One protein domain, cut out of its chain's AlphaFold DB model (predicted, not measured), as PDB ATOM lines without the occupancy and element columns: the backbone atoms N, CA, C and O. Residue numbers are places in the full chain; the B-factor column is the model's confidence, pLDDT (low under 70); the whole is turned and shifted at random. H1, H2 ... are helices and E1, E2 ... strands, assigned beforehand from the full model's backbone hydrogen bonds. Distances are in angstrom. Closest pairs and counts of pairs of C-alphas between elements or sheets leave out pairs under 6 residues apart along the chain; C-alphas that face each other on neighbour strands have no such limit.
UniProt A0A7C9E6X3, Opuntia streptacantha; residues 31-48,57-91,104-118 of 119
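This is residues 31 to 48, 57 to 91 and 104 to 118 of the 119 residues of a protein of Opuntia streptacantha (UniProt A0A7C9E6X3). A strongly twisted sheet of four strands bears two short helices, H1 and H2, which stand up from one face near the E1 and E4 side, while a long loop joins E2 to E3, and its residues 66 to 72 and 74 to 81 stick out. The loop and the tail after H1 lie at opposite ends of the longest axis, and the contact between the two helices is slight. The printed part has 68 residues with two named helices and four named strands, in the order E1 H1 E2 E3 E4 H2 along the chain. The sheet runs E1 - E4 - E2 - E3, all antiparallel, and the class is mixed, helices and strands. The whole is loose, with a radius of gyration of the C-alphas of 14.8 A and spans of 43 by 29 by 18 A.

E1, residues 31 to 34, begins at C-alpha 31 (-12.581, 31.155, 25.820) and is 10.0 A long. H1, residues 35 to 44, is 14.3 A long. E2, residues 57 to 63, is 19.0 A long and ends at C-alpha 63 (-26.862, 19.150, 27.415). E3 holds residues 84 to 88 and is 12.4 A long. E4, residues 104 to 109, is 16.8 A long. H2, residues 110 to 116, is 10.0 A long and ends at C-alpha 116 (-6.383, 32.574, 16.309).

Edge strand E1 is antiparallel to E4, with N 33 and O 106 within hydrogen-bond range at 2.9 A. E4 is antiparallel to E2, with N 59 and O 105 at 2.8 A. E2 and E3 form a hairpin, with N 62 and O 85 at 2.8 A. E1 and E3 are apart. H1 is on the sheet, over E4; its height over the sheet is 11.2 A, and it stands up from the sheet at 44 degrees. The closest C-alphas of H1 and E4 are those of Tyr 35 and Tyr 105, 4.5 A apart. H2 is on the same face, only just over E4, with 3 of its 7 C-alphas falling on that strand, and it stands up from the sheet at 62 degrees. H1 and H2 only just touch, with 3 pairs of C-alphas within 8 A, the closest being those of Ala 41 and Ala 116, 5.4 A apart. Their lines stand at a steep tilt of 65 degrees, the same way. In H1 and H2 every O i to N i+4 pair is within hydrogen-bond range.

The two C-alphas farthest apart are those of Ala 46 and Ala 68, at 43.5 A. Residues 49 to 56 are not printed, with 14.3 A between C-alphas 48 and 57, and residues 92 to 103 are not printed, with 14.6 A between C-alphas 91 and 104. The link from E2 to E3, 20 residues, is long. The mean pLDDT of the printed part is 70.6, and it is under 70 at residues 45 to 48, 62 to 83 and 90 to 91 of this model.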
ATOM      1  N   TYR A  31     -11.538  31.100  26.832       86.44
ATOM      2  CA  TYR A  31     -12.581  31.155  25.820       86.44
ATOM      3  C   TYR A  31     -12.991  29.732  25.462       86.44
ATOM      4  O   TYR A  31     -12.142  28.864  25.254       86.44
ATOM      5  N   LEU A  32     -14.300  29.494  25.412       86.56
ATOM      6  CA  LEU A  32     -14.879  28.240  24.950       86.56
ATOM      7  C   LEU A  32     -15.232  28.392  23.468       86.56
ATOM      8  O   LEU A  32     -16.105  29.188  23.121       86.56
ATOM      9  N   VAL A  33     -14.561  27.644  22.597       86.50
ATOM     10  CA  VAL A  33     -14.684  27.782  21.137       86.50
ATOM     11  C   VAL A  33     -15.039  26.446  20.484       86.50
ATOM     12  O   VAL A  33     -14.656  25.403  21.012       86.50
ATOM     13  N   PRO A  34     -15.748  26.418  19.341       86.12
ATOM     14  CA  PRO A  34     -15.977  25.177  18.608       86.12
ATOM     15  C   PRO A  34     -14.651  24.509  18.227       86.12
ATOM     16  O   PRO A  34     -13.791  25.138  17.606       86.12
ATOM     17  N   TYR A  35     -14.491  23.224  18.555       83.38
ATOM     18  CA  TYR A  35     -13.217  22.527  18.351       83.38
ATOM     19  C   TYR A  35     -12.801  22.466  16.873       83.38
ATOM     20  O   TYR A  35     -11.621  22.573  16.555       83.38
ATOM     21  N   ARG A  36     -13.775  22.351  15.959       82.19
ATOM     22  CA  ARG A  36     -13.522  22.338  14.508       82.19
ATOM     23  C   ARG A  36     -12.849  23.623  14.030       82.19
ATOM     24  O   ARG A  36     -11.811  23.550  13.391       82.19
ATOM     25  N   TRP A  37     -13.413  24.771  14.403       85.31
ATOM     26  CA  TRP A  37     -12.849  26.078  14.074       85.31
ATOM     27  C   TRP A  37     -11.454  26.243  14.678       85.31
ATOM     28  O   TRP A  37     -10.518  26.639  13.996       85.31
ATOM     29  N   TRP A  38     -11.299  25.863  15.948       84.62
ATOM     30  CA  TRP A  38     -10.017  25.962  16.637       84.62
ATOM     31  C   TRP A  38      -8.915  25.137  15.966       84.62
ATOM     32  O   TRP A  38      -7.778  25.587  15.860       84.62
ATOM     33  N   LYS A  39      -9.250  23.940  15.476       80.62
ATOM     34  CA  LYS A  39      -8.316  23.096  14.729       80.62
ATOM     35  C   LYS A  39      -7.846  23.775  13.443       80.62
ATOM     36  O   LYS A  39      -6.650  23.829  13.193       80.62
ATOM     37  N   GLU A  40      -8.776  24.334  12.675       82.38
ATOM     38  CA  GLU A  40      -8.450  25.049  11.440       82.38
ATOM     39  C   GLU A  40      -7.598  26.311  11.731       82.38
ATOM     40  O   GLU A  40      -6.667  26.609  10.985       82.38
ATOM     41  N   ALA A  41      -7.841  27.011  12.848       82.94
ATOM     42  CA  ALA A  41      -7.028  28.149  13.298       82.94
ATOM     43  C   ALA A  41      -5.596  27.765  13.697       82.94
ATOM     44  O   ALA A  41      -4.647  28.488  13.380       82.94
ATOM     45  N   LEU A  42      -5.419  26.614  14.350       79.75
ATOM     46  CA  LEU A  42      -4.096  26.065  14.656       79.75
ATOM     47  C   LEU A  42      -3.320  25.696  13.387       79.75
ATOM     48  O   LEU A  42      -2.136  26.027  13.287       79.75
ATOM     49  N   ASP A  43      -3.994  25.046  12.436       74.25
ATOM     50  CA  ASP A  43      -3.406  24.628  11.161       74.25
ATOM     51  C   ASP A  43      -2.985  25.850  10.315       74.25
ATOM     52  O   ASP A  43      -1.925  25.835   9.689       74.25
ATOM     53  N   ALA A  44      -3.768  26.936  10.341       72.81
ATOM     54  CA  ALA A  44      -3.478  28.175   9.612       72.81
ATOM     55  C   ALA A  44      -2.347  29.012  10.240       72.81
ATOM     56  O   ALA A  44      -1.564  29.635   9.523       72.81
ATOM     57  N   SER A  45      -2.242  29.038  11.570       63.94
ATOM     58  CA  SER A  45      -1.331  29.948  12.275       63.94
ATOM     59  C   SER A  45       0.092  29.395  12.480       63.94
ATOM     60  O   SER A  45       0.887  30.040  13.166       63.94
ATOM     61  N   ALA A  46       0.437  28.221  11.931       60.56
ATOM     62  CA  ALA A  46       1.722  27.535  12.164       60.56
ATOM     63  C   ALA A  46       2.073  27.345  13.661       60.56
ATOM     64  O   ALA A  46       3.229  27.143  14.022       60.56
ATOM     65  N   ILE A  47       1.066  27.363  14.543       60.31
ATOM     66  CA  ILE A  47       1.201  27.114  15.993       60.31
ATOM     67  C   ILE A  47       1.517  25.622  16.258       60.31
ATOM     68  O   ILE A  47       1.857  25.228  17.371       60.31
ATOM     69  N   GLY A  48       1.392  24.781  15.229       53.66
ATOM     70  CA  GLY A  48       1.344  23.326  15.314       53.66
ATOM     71  C   GLY A  48       2.635  22.555  15.037       53.66
ATOM     72  O   GLY A  48       2.501  21.407  14.624       53.66
ATOM     73  N   VAL A  57      -7.617  22.760  25.263       79.88
ATOM     74  CA  VAL A  57      -8.100  21.554  25.955       79.88
ATOM     75  C   VAL A  57      -9.471  21.172  25.407       79.88
ATOM     76  O   VAL A  57     -10.393  21.980  25.457       79.88
ATOM     77  N   LEU A  58      -9.608  19.945  24.906       82.38
ATOM     78  CA  LEU A  58     -10.846  19.441  24.316       82.38
ATOM     79  C   LEU A  58     -11.846  18.992  25.389       82.38
ATOM     80  O   LEU A  58     -11.522  18.231  26.307       82.38
ATOM     81  N   TYR A  59     -13.076  19.464  25.232       79.06
ATOM     82  CA  TYR A  59     -14.234  19.099  26.025       79.06
ATOM     83  C   TYR A  59     -15.383  18.683  25.118       79.06
ATOM     84  O   TYR A  59     -15.698  19.365  24.144       79.06
ATOM     85  N   THR A  60     -16.086  17.622  25.498       81.94
ATOM     86  CA  THR A  60     -17.407  17.353  24.929       81.94
ATOM     87  C   THR A  60     -18.468  17.986  25.820       81.94
ATOM     88  O   THR A  60     -18.499  17.738  27.030       81.94
ATOM     89  N   ALA A  61     -19.368  18.769  25.233       76.31
ATOM     90  CA  ALA A  61     -20.522  19.305  25.936       76.31
ATOM     91  C   ALA A  61     -21.706  18.332  25.866       76.31
ATOM     92  O   ALA A  61     -22.153  17.910  24.795       76.31
ATOM     93  N   MET A  62     -22.261  18.014  27.030       69.69
ATOM     94  CA  MET A  62     -23.529  17.309  27.176       69.69
ATOM     95  C   MET A  62     -24.584  18.305  27.655       69.69
ATOM     96  O   MET A  62     -24.374  19.037  28.625       69.69
ATOM     97  N   ALA A  63     -25.731  18.346  26.970       65.00
ATOM     98  CA  ALA A  63     -26.862  19.150  27.415       65.00
ATOM     99  C   ALA A  63     -27.279  18.694  28.822       65.00
ATOM    100  O   ALA A  63     -27.453  17.499  29.059       65.00
ATOM    101  N   ALA A  64     -27.432  19.636  29.752       56.09
ATOM    102  CA  ALA A  64     -27.727  19.321  31.149       56.09
ATOM    103  C   ALA A  64     -29.141  18.754  31.384       56.09
ATOM    104  O   ALA A  64     -29.428  18.269  32.476       56.09
ATOM    105  N   SER A  65     -30.028  18.769  30.382       52.09
ATOM    106  CA  SER A  65     -31.392  18.269  30.537       52.09
ATOM    107  C   SER A  65     -31.564  16.842  30.015       52.09
ATOM    108  O   SER A  65     -31.677  16.613  28.809       52.09
ATOM    109  N   SER A  66     -31.733  15.897  30.937       55.22
ATOM    110  CA  SER A  66     -32.489  14.668  30.688       55.22
ATOM    111  C   SER A  66     -33.978  15.004  30.585       55.22
ATOM    112  O   SER A  66     -34.708  14.793  31.539       55.22
ATOM    113  N   TYR A  67     -34.448  15.563  29.469       46.59
ATOM    114  CA  TYR A  67     -35.883  15.578  29.161       46.59
ATOM    115  C   TYR A  67     -36.106  15.456  27.654       46.59
ATOM    116  O   TYR A  67     -35.566  16.212  26.851       46.59
ATOM    117  N   ALA A  68     -36.883  14.435  27.312       52.09
ATOM    118  CA  ALA A  68     -37.185  13.948  25.981       52.09
ATOM    119  C   ALA A  68     -37.727  15.034  25.031       52.09
ATOM    120  O   ALA A  68     -38.720  15.691  25.331       52.09
ATOM    121  N   GLY A  69     -37.127  15.141  23.842       50.56
ATOM    122  CA  GLY A  69     -37.781  15.713  22.663       50.56
ATOM    123  C   GLY A  69     -37.062  16.886  21.993       50.56
ATOM    124  O   GLY A  69     -36.586  17.818  22.636       50.56
ATOM    125  N   ALA A  70     -37.083  16.870  20.656       50.56
ATOM    126  CA  ALA A  70     -36.544  17.901  19.763       50.56
ATOM    127  C   ALA A  70     -37.117  19.319  19.987       50.56
ATOM    128  O   ALA A  70     -36.540  20.293  19.513       50.56
ATOM    129  N   MET A  71     -38.221  19.462  20.730       49.47
ATOM    130  CA  MET A  71     -38.910  20.744  20.922       49.47
ATOM    131  C   MET A  71     -38.282  21.683  21.961       49.47
ATOM    132  O   MET A  71     -38.651  22.852  22.005       49.47
ATOM    133  N   LYS A  72     -37.336  21.227  22.791       52.06
ATOM    134  CA  LYS A  72     -36.779  22.066  23.873       52.06
ATOM    135  C   LYS A  72     -35.443  22.743  23.555       52.06
ATOM    136  O   LYS A  72     -35.016  23.605  24.315       52.06
ATOM    137  N   LEU A  73     -34.822  22.417  22.417       52.22
ATOM    138  CA  LEU A  73     -33.548  23.015  21.988       52.22
ATOM    139  C   LEU A  73     -33.678  24.501  21.606       52.22
ATOM    140  O   LEU A  73     -32.702  25.234  21.680       52.22
ATOM    141  N   ILE A  74     -34.884  24.948  21.243       52.97
ATOM    142  CA  ILE A  74     -35.156  26.320  20.782       52.97
ATOM    143  C   ILE A  74     -35.642  27.252  21.906       52.97
ATOM    144  O   ILE A  74     -35.664  28.464  21.723       52.97
ATOM    145  N   ASN A  75     -36.005  26.719  23.081       44.84
ATOM    146  CA  ASN A  75     -36.565  27.517  24.184       44.84
ATOM    147  C   ASN A  75     -35.522  27.950  25.233       44.84
ATOM    148  O   ASN A  75     -35.889  28.588  26.212       44.84
ATOM    149  N   ASN A  76     -34.239  27.603  25.067       48.25
ATOM    150  CA  ASN A  76     -33.189  27.918  26.050       48.25
ATOM    151  C   ASN A  76     -32.083  28.848  25.523       48.25
ATOM    152  O   ASN A  76     -31.071  29.030  26.182       48.25
ATOM    153  N   ILE A  77     -32.280  29.435  24.340       52.19
ATOM    154  CA  ILE A  77     -31.446  30.526  23.799       52.19
ATOM    155  C   ILE A  77     -31.913  31.914  24.279       52.19
ATOM    156  O   ILE A  77     -31.207  32.892  24.071       52.19
ATOM    157  N   PHE A  78     -33.083  32.003  24.930       51.62
ATOM    158  CA  PHE A  78     -33.649  33.243  25.494       51.62
ATOM    159  C   PHE A  78     -33.521  33.340  27.022       51.62
ATOM    160  O   PHE A  78     -33.895  34.352  27.612       51.62
ATOM    161  N   SER A  79     -32.978  32.303  27.657       50.56
ATOM    162  CA  SER A  79     -32.469  32.352  29.024       50.56
ATOM    163  C   SER A  79     -30.977  32.658  28.898       50.56
ATOM    164  O   SER A  79     -30.266  31.883  28.266       50.56
ATOM    165  N   SER A  80     -30.480  33.762  29.458       52.44
ATOM    166  CA  SER A  80     -29.046  34.112  29.398       52.44
ATOM    167  C   SER A  80     -28.122  33.054  30.026       52.44
ATOM    168  O   SER A  80     -26.910  33.091  29.822       52.44
ATOM    169  N   ASP A  81     -28.692  32.097  30.765       55.53
ATOM    170  CA  ASP A  81     -27.982  31.042  31.478       55.53
ATOM    171  C   ASP A  81     -27.810  29.796  30.601       55.53
ATOM    172  O   ASP A  81     -28.669  28.911  30.505       55.53
ATOM    173  N   LEU A  82     -26.652  29.721  29.953       66.88
ATOM    174  CA  LEU A  82     -26.239  28.587  29.140       66.88
ATOM    175  C   LEU A  82     -25.562  27.523  30.023       66.88
ATOM    176  O   LEU A  82     -24.392  27.655  30.378       66.88
ATOM    177  N   LEU A  83     -26.290  26.459  30.388       68.62
ATOM    178  CA  LEU A  83     -25.763  25.375  31.228       68.62
ATOM    179  C   LEU A  83     -25.396  24.130  30.406       68.62
ATOM    180  O   LEU A  83     -26.266  23.434  29.870       68.62
ATOM    181  N   PHE A  84     -24.105  23.800  30.378       71.50
ATOM    182  CA  PHE A  84     -23.583  22.566  29.795       71.50
ATOM    183  C   PHE A  84     -22.785  21.772  30.821       71.50
ATOM    184  O   PHE A  84     -22.001  22.337  31.581       71.50
ATOM    185  N   ASN A  85     -22.922  20.449  30.785       76.94
ATOM    186  CA  ASN A  85     -21.971  19.568  31.449       76.94
ATOM    187  C   ASN A  85     -20.787  19.349  30.503       76.94
ATOM    188  O   ASN A  85     -20.960  18.772  29.428       76.94
ATOM    189  N   LEU A  86     -19.599  19.818  30.885       81.25
ATOM    190  CA  LEU A  86     -18.371  19.630  30.114       81.25
ATOM    191  C   LEU A  86     -17.608  18.425  30.660       81.25
ATOM    192  O   LEU A  86     -17.234  18.403  31.832       81.25
ATOM    193  N   ARG A  87     -17.344  17.431  29.807       79.31
ATOM    194  CA  ARG A  87     -16.401  16.348  30.121       79.31
ATOM    195  C   ARG A  87     -15.076  16.631  29.427       79.31
ATOM    196  O   ARG A  87     -15.060  16.863  28.220       79.31
ATOM    197  N   LYS A  88     -13.981  16.643  30.187       80.06
ATOM    198  CA  LYS A  88     -12.632  16.734  29.624       80.06
ATOM    199  C   LYS A  88     -12.317  15.421  28.920       80.06
ATOM    200  O   LYS A  88     -12.524  14.359  29.506       80.06
ATOM    201  N   GLU A  89     -11.806  15.481  27.698       72.31
ATOM    202  CA  GLU A  89     -11.291  14.280  27.047       72.31
ATOM    203  C   GLU A  89      -9.899  13.956  27.612       72.31
ATOM    204  O   GLU A  89      -8.894  14.594  27.290       72.31
ATOM    205  N   GLU A  90      -9.839  12.996  28.532       55.72
ATOM    206  CA  GLU A  90      -8.589  12.486  29.090       55.72
ATOM    207  C   GLU A  90      -8.061  11.351  28.207       55.72
ATOM    208  O   GLU A  90      -8.315  10.174  28.439       55.72
ATOM    209  N   GLY A  91      -7.344  11.704  27.144       51.00
ATOM    210  CA  GLY A  91      -6.674  10.709  26.317       51.00
ATOM    211  C   GLY A  91      -6.376  11.234  24.929       51.00
ATOM    212  O   GLY A  91      -7.225  11.808  24.267       51.00
ATOM    213  N   ASP A 104     -18.438  19.530  20.420       80.19
ATOM    214  CA  ASP A 104     -17.051  19.459  20.864       80.19
ATOM    215  C   ASP A 104     -16.471  20.870  20.887       80.19
ATOM    216  O   ASP A 104     -16.549  21.616  19.902       80.19
ATOM    217  N   TYR A 105     -15.897  21.240  22.024       83.44
ATOM    218  CA  TYR A 105     -15.390  22.576  22.297       83.44
ATOM    219  C   TYR A 105     -13.945  22.514  22.781       83.44
ATOM    220  O   TYR A 105     -13.548  21.574  23.465       83.44
ATOM    221  N   ALA A 106     -13.161  23.539  22.462       86.75
ATOM    222  CA  ALA A 106     -11.860  23.770  23.068       86.75
ATOM    223  C   ALA A 106     -11.967  24.873  24.122       86.75
ATOM    224  O   ALA A 106     -12.598  25.901  23.875       86.75
ATOM    225  N   LEU A 107     -11.313  24.678  25.265       87.44
ATOM    226  CA  LEU A 107     -10.932  25.780  26.142       87.44
ATOM    227  C   LEU A 107      -9.550  26.282  25.732       87.44
ATOM    228  O   LEU A 107      -8.582  25.516  25.727       87.44
ATOM    229  N   VAL A 108      -9.479  27.569  25.403       85.88
ATOM    230  CA  VAL A 108      -8.252  28.253  24.981       85.88
ATOM    231  C   VAL A 108      -7.962  29.432  25.902       85.88
ATOM    232  O   VAL A 108      -8.887  30.069  26.412       85.88
ATOM    233  N   SER A 109      -6.681  29.716  26.138       85.88
ATOM    234  CA  SER A 109      -6.272  30.913  26.879       85.88
ATOM    235  C   SER A 109      -6.563  32.180  26.069       85.88
ATOM    236  O   SER A 109      -6.719  32.130  24.846       85.88
ATOM    237  N   GLY A 110      -6.615  33.335  26.738       84.75
ATOM    238  CA  GLY A 110      -6.793  34.614  26.053       84.75
ATOM    239  C   GLY A 110      -5.708  34.922  25.024       84.75
ATOM    240  O   GLY A 110      -6.024  35.411  23.944       84.75
ATOM    241  N   GLU A 111      -4.460  34.549  25.301       82.44
ATOM    242  CA  GLU A 111      -3.358  34.660  24.341       82.44
ATOM    243  C   GLU A 111      -3.638  33.838  23.074       82.44
ATOM    244  O   GLU A 111      -3.632  34.373  21.965       82.44
ATOM    245  N   MET A 112      -3.984  32.558  23.234       81.38
ATOM    246  CA  MET A 112      -4.313  31.659  22.123       81.38
ATOM    247  C   MET A 112      -5.498  32.156  21.291       81.38
ATOM    248  O   MET A 112      -5.472  32.074  20.063       81.38
ATOM    249  N   TRP A 113      -6.520  32.705  21.947       84.75
ATOM    250  CA  TRP A 113      -7.660  33.319  21.272       84.75
ATOM    251  C   TRP A 113      -7.231  34.499  20.390       84.75
ATOM    252  O   TRP A 113      -7.592  34.547  19.215       84.75
ATOM    253  N   LEU A 114      -6.413  35.415  20.917       84.19
ATOM    254  CA  LEU A 114      -5.894  36.554  20.151       84.19
ATOM    255  C   LEU A 114      -5.021  36.117  18.969       84.19
ATOM    256  O   LEU A 114      -5.053  36.761  17.920       84.19
ATOM    257  N   HIS A 115      -4.261  35.030  19.117       80.81
ATOM    258  CA  HIS A 115      -3.498  34.451  18.012       80.81
ATOM    259  C   HIS A 115      -4.402  33.867  16.926       80.81
ATOM    260  O   HIS A 115      -4.179  34.152  15.754       80.81
ATOM    261  N   ALA A 116      -5.454  33.134  17.290       80.06
ATOM    262  CA  ALA A 116      -6.383  32.574  16.309       80.06
ATOM    263  C   ALA A 116      -7.222  33.629  15.577       80.06
ATOM    264  O   ALA A 116      -7.626  33.401  14.444       80.06
ATOM    265  N   LEU A 117      -7.446  34.805  16.169       81.25
ATOM    266  CA  LEU A 117      -8.098  35.917  15.468       81.25
ATOM    267  C   LEU A 117      -7.255  36.518  14.334       81.25
ATOM    268  O   LEU A 117      -7.778  37.312  13.556       81.25
ATOM    269  N   LYS A 118      -5.966  36.178  14.244       78.62
ATOM    270  CA  LYS A 118      -5.089  36.617  13.149       78.62
ATOM    271  C   LYS A 118      -5.174  35.717  11.910       78.62
ATOM    272  O   LYS A 118      -4.429  35.977  10.965       78.62
TER     273      LYS A 118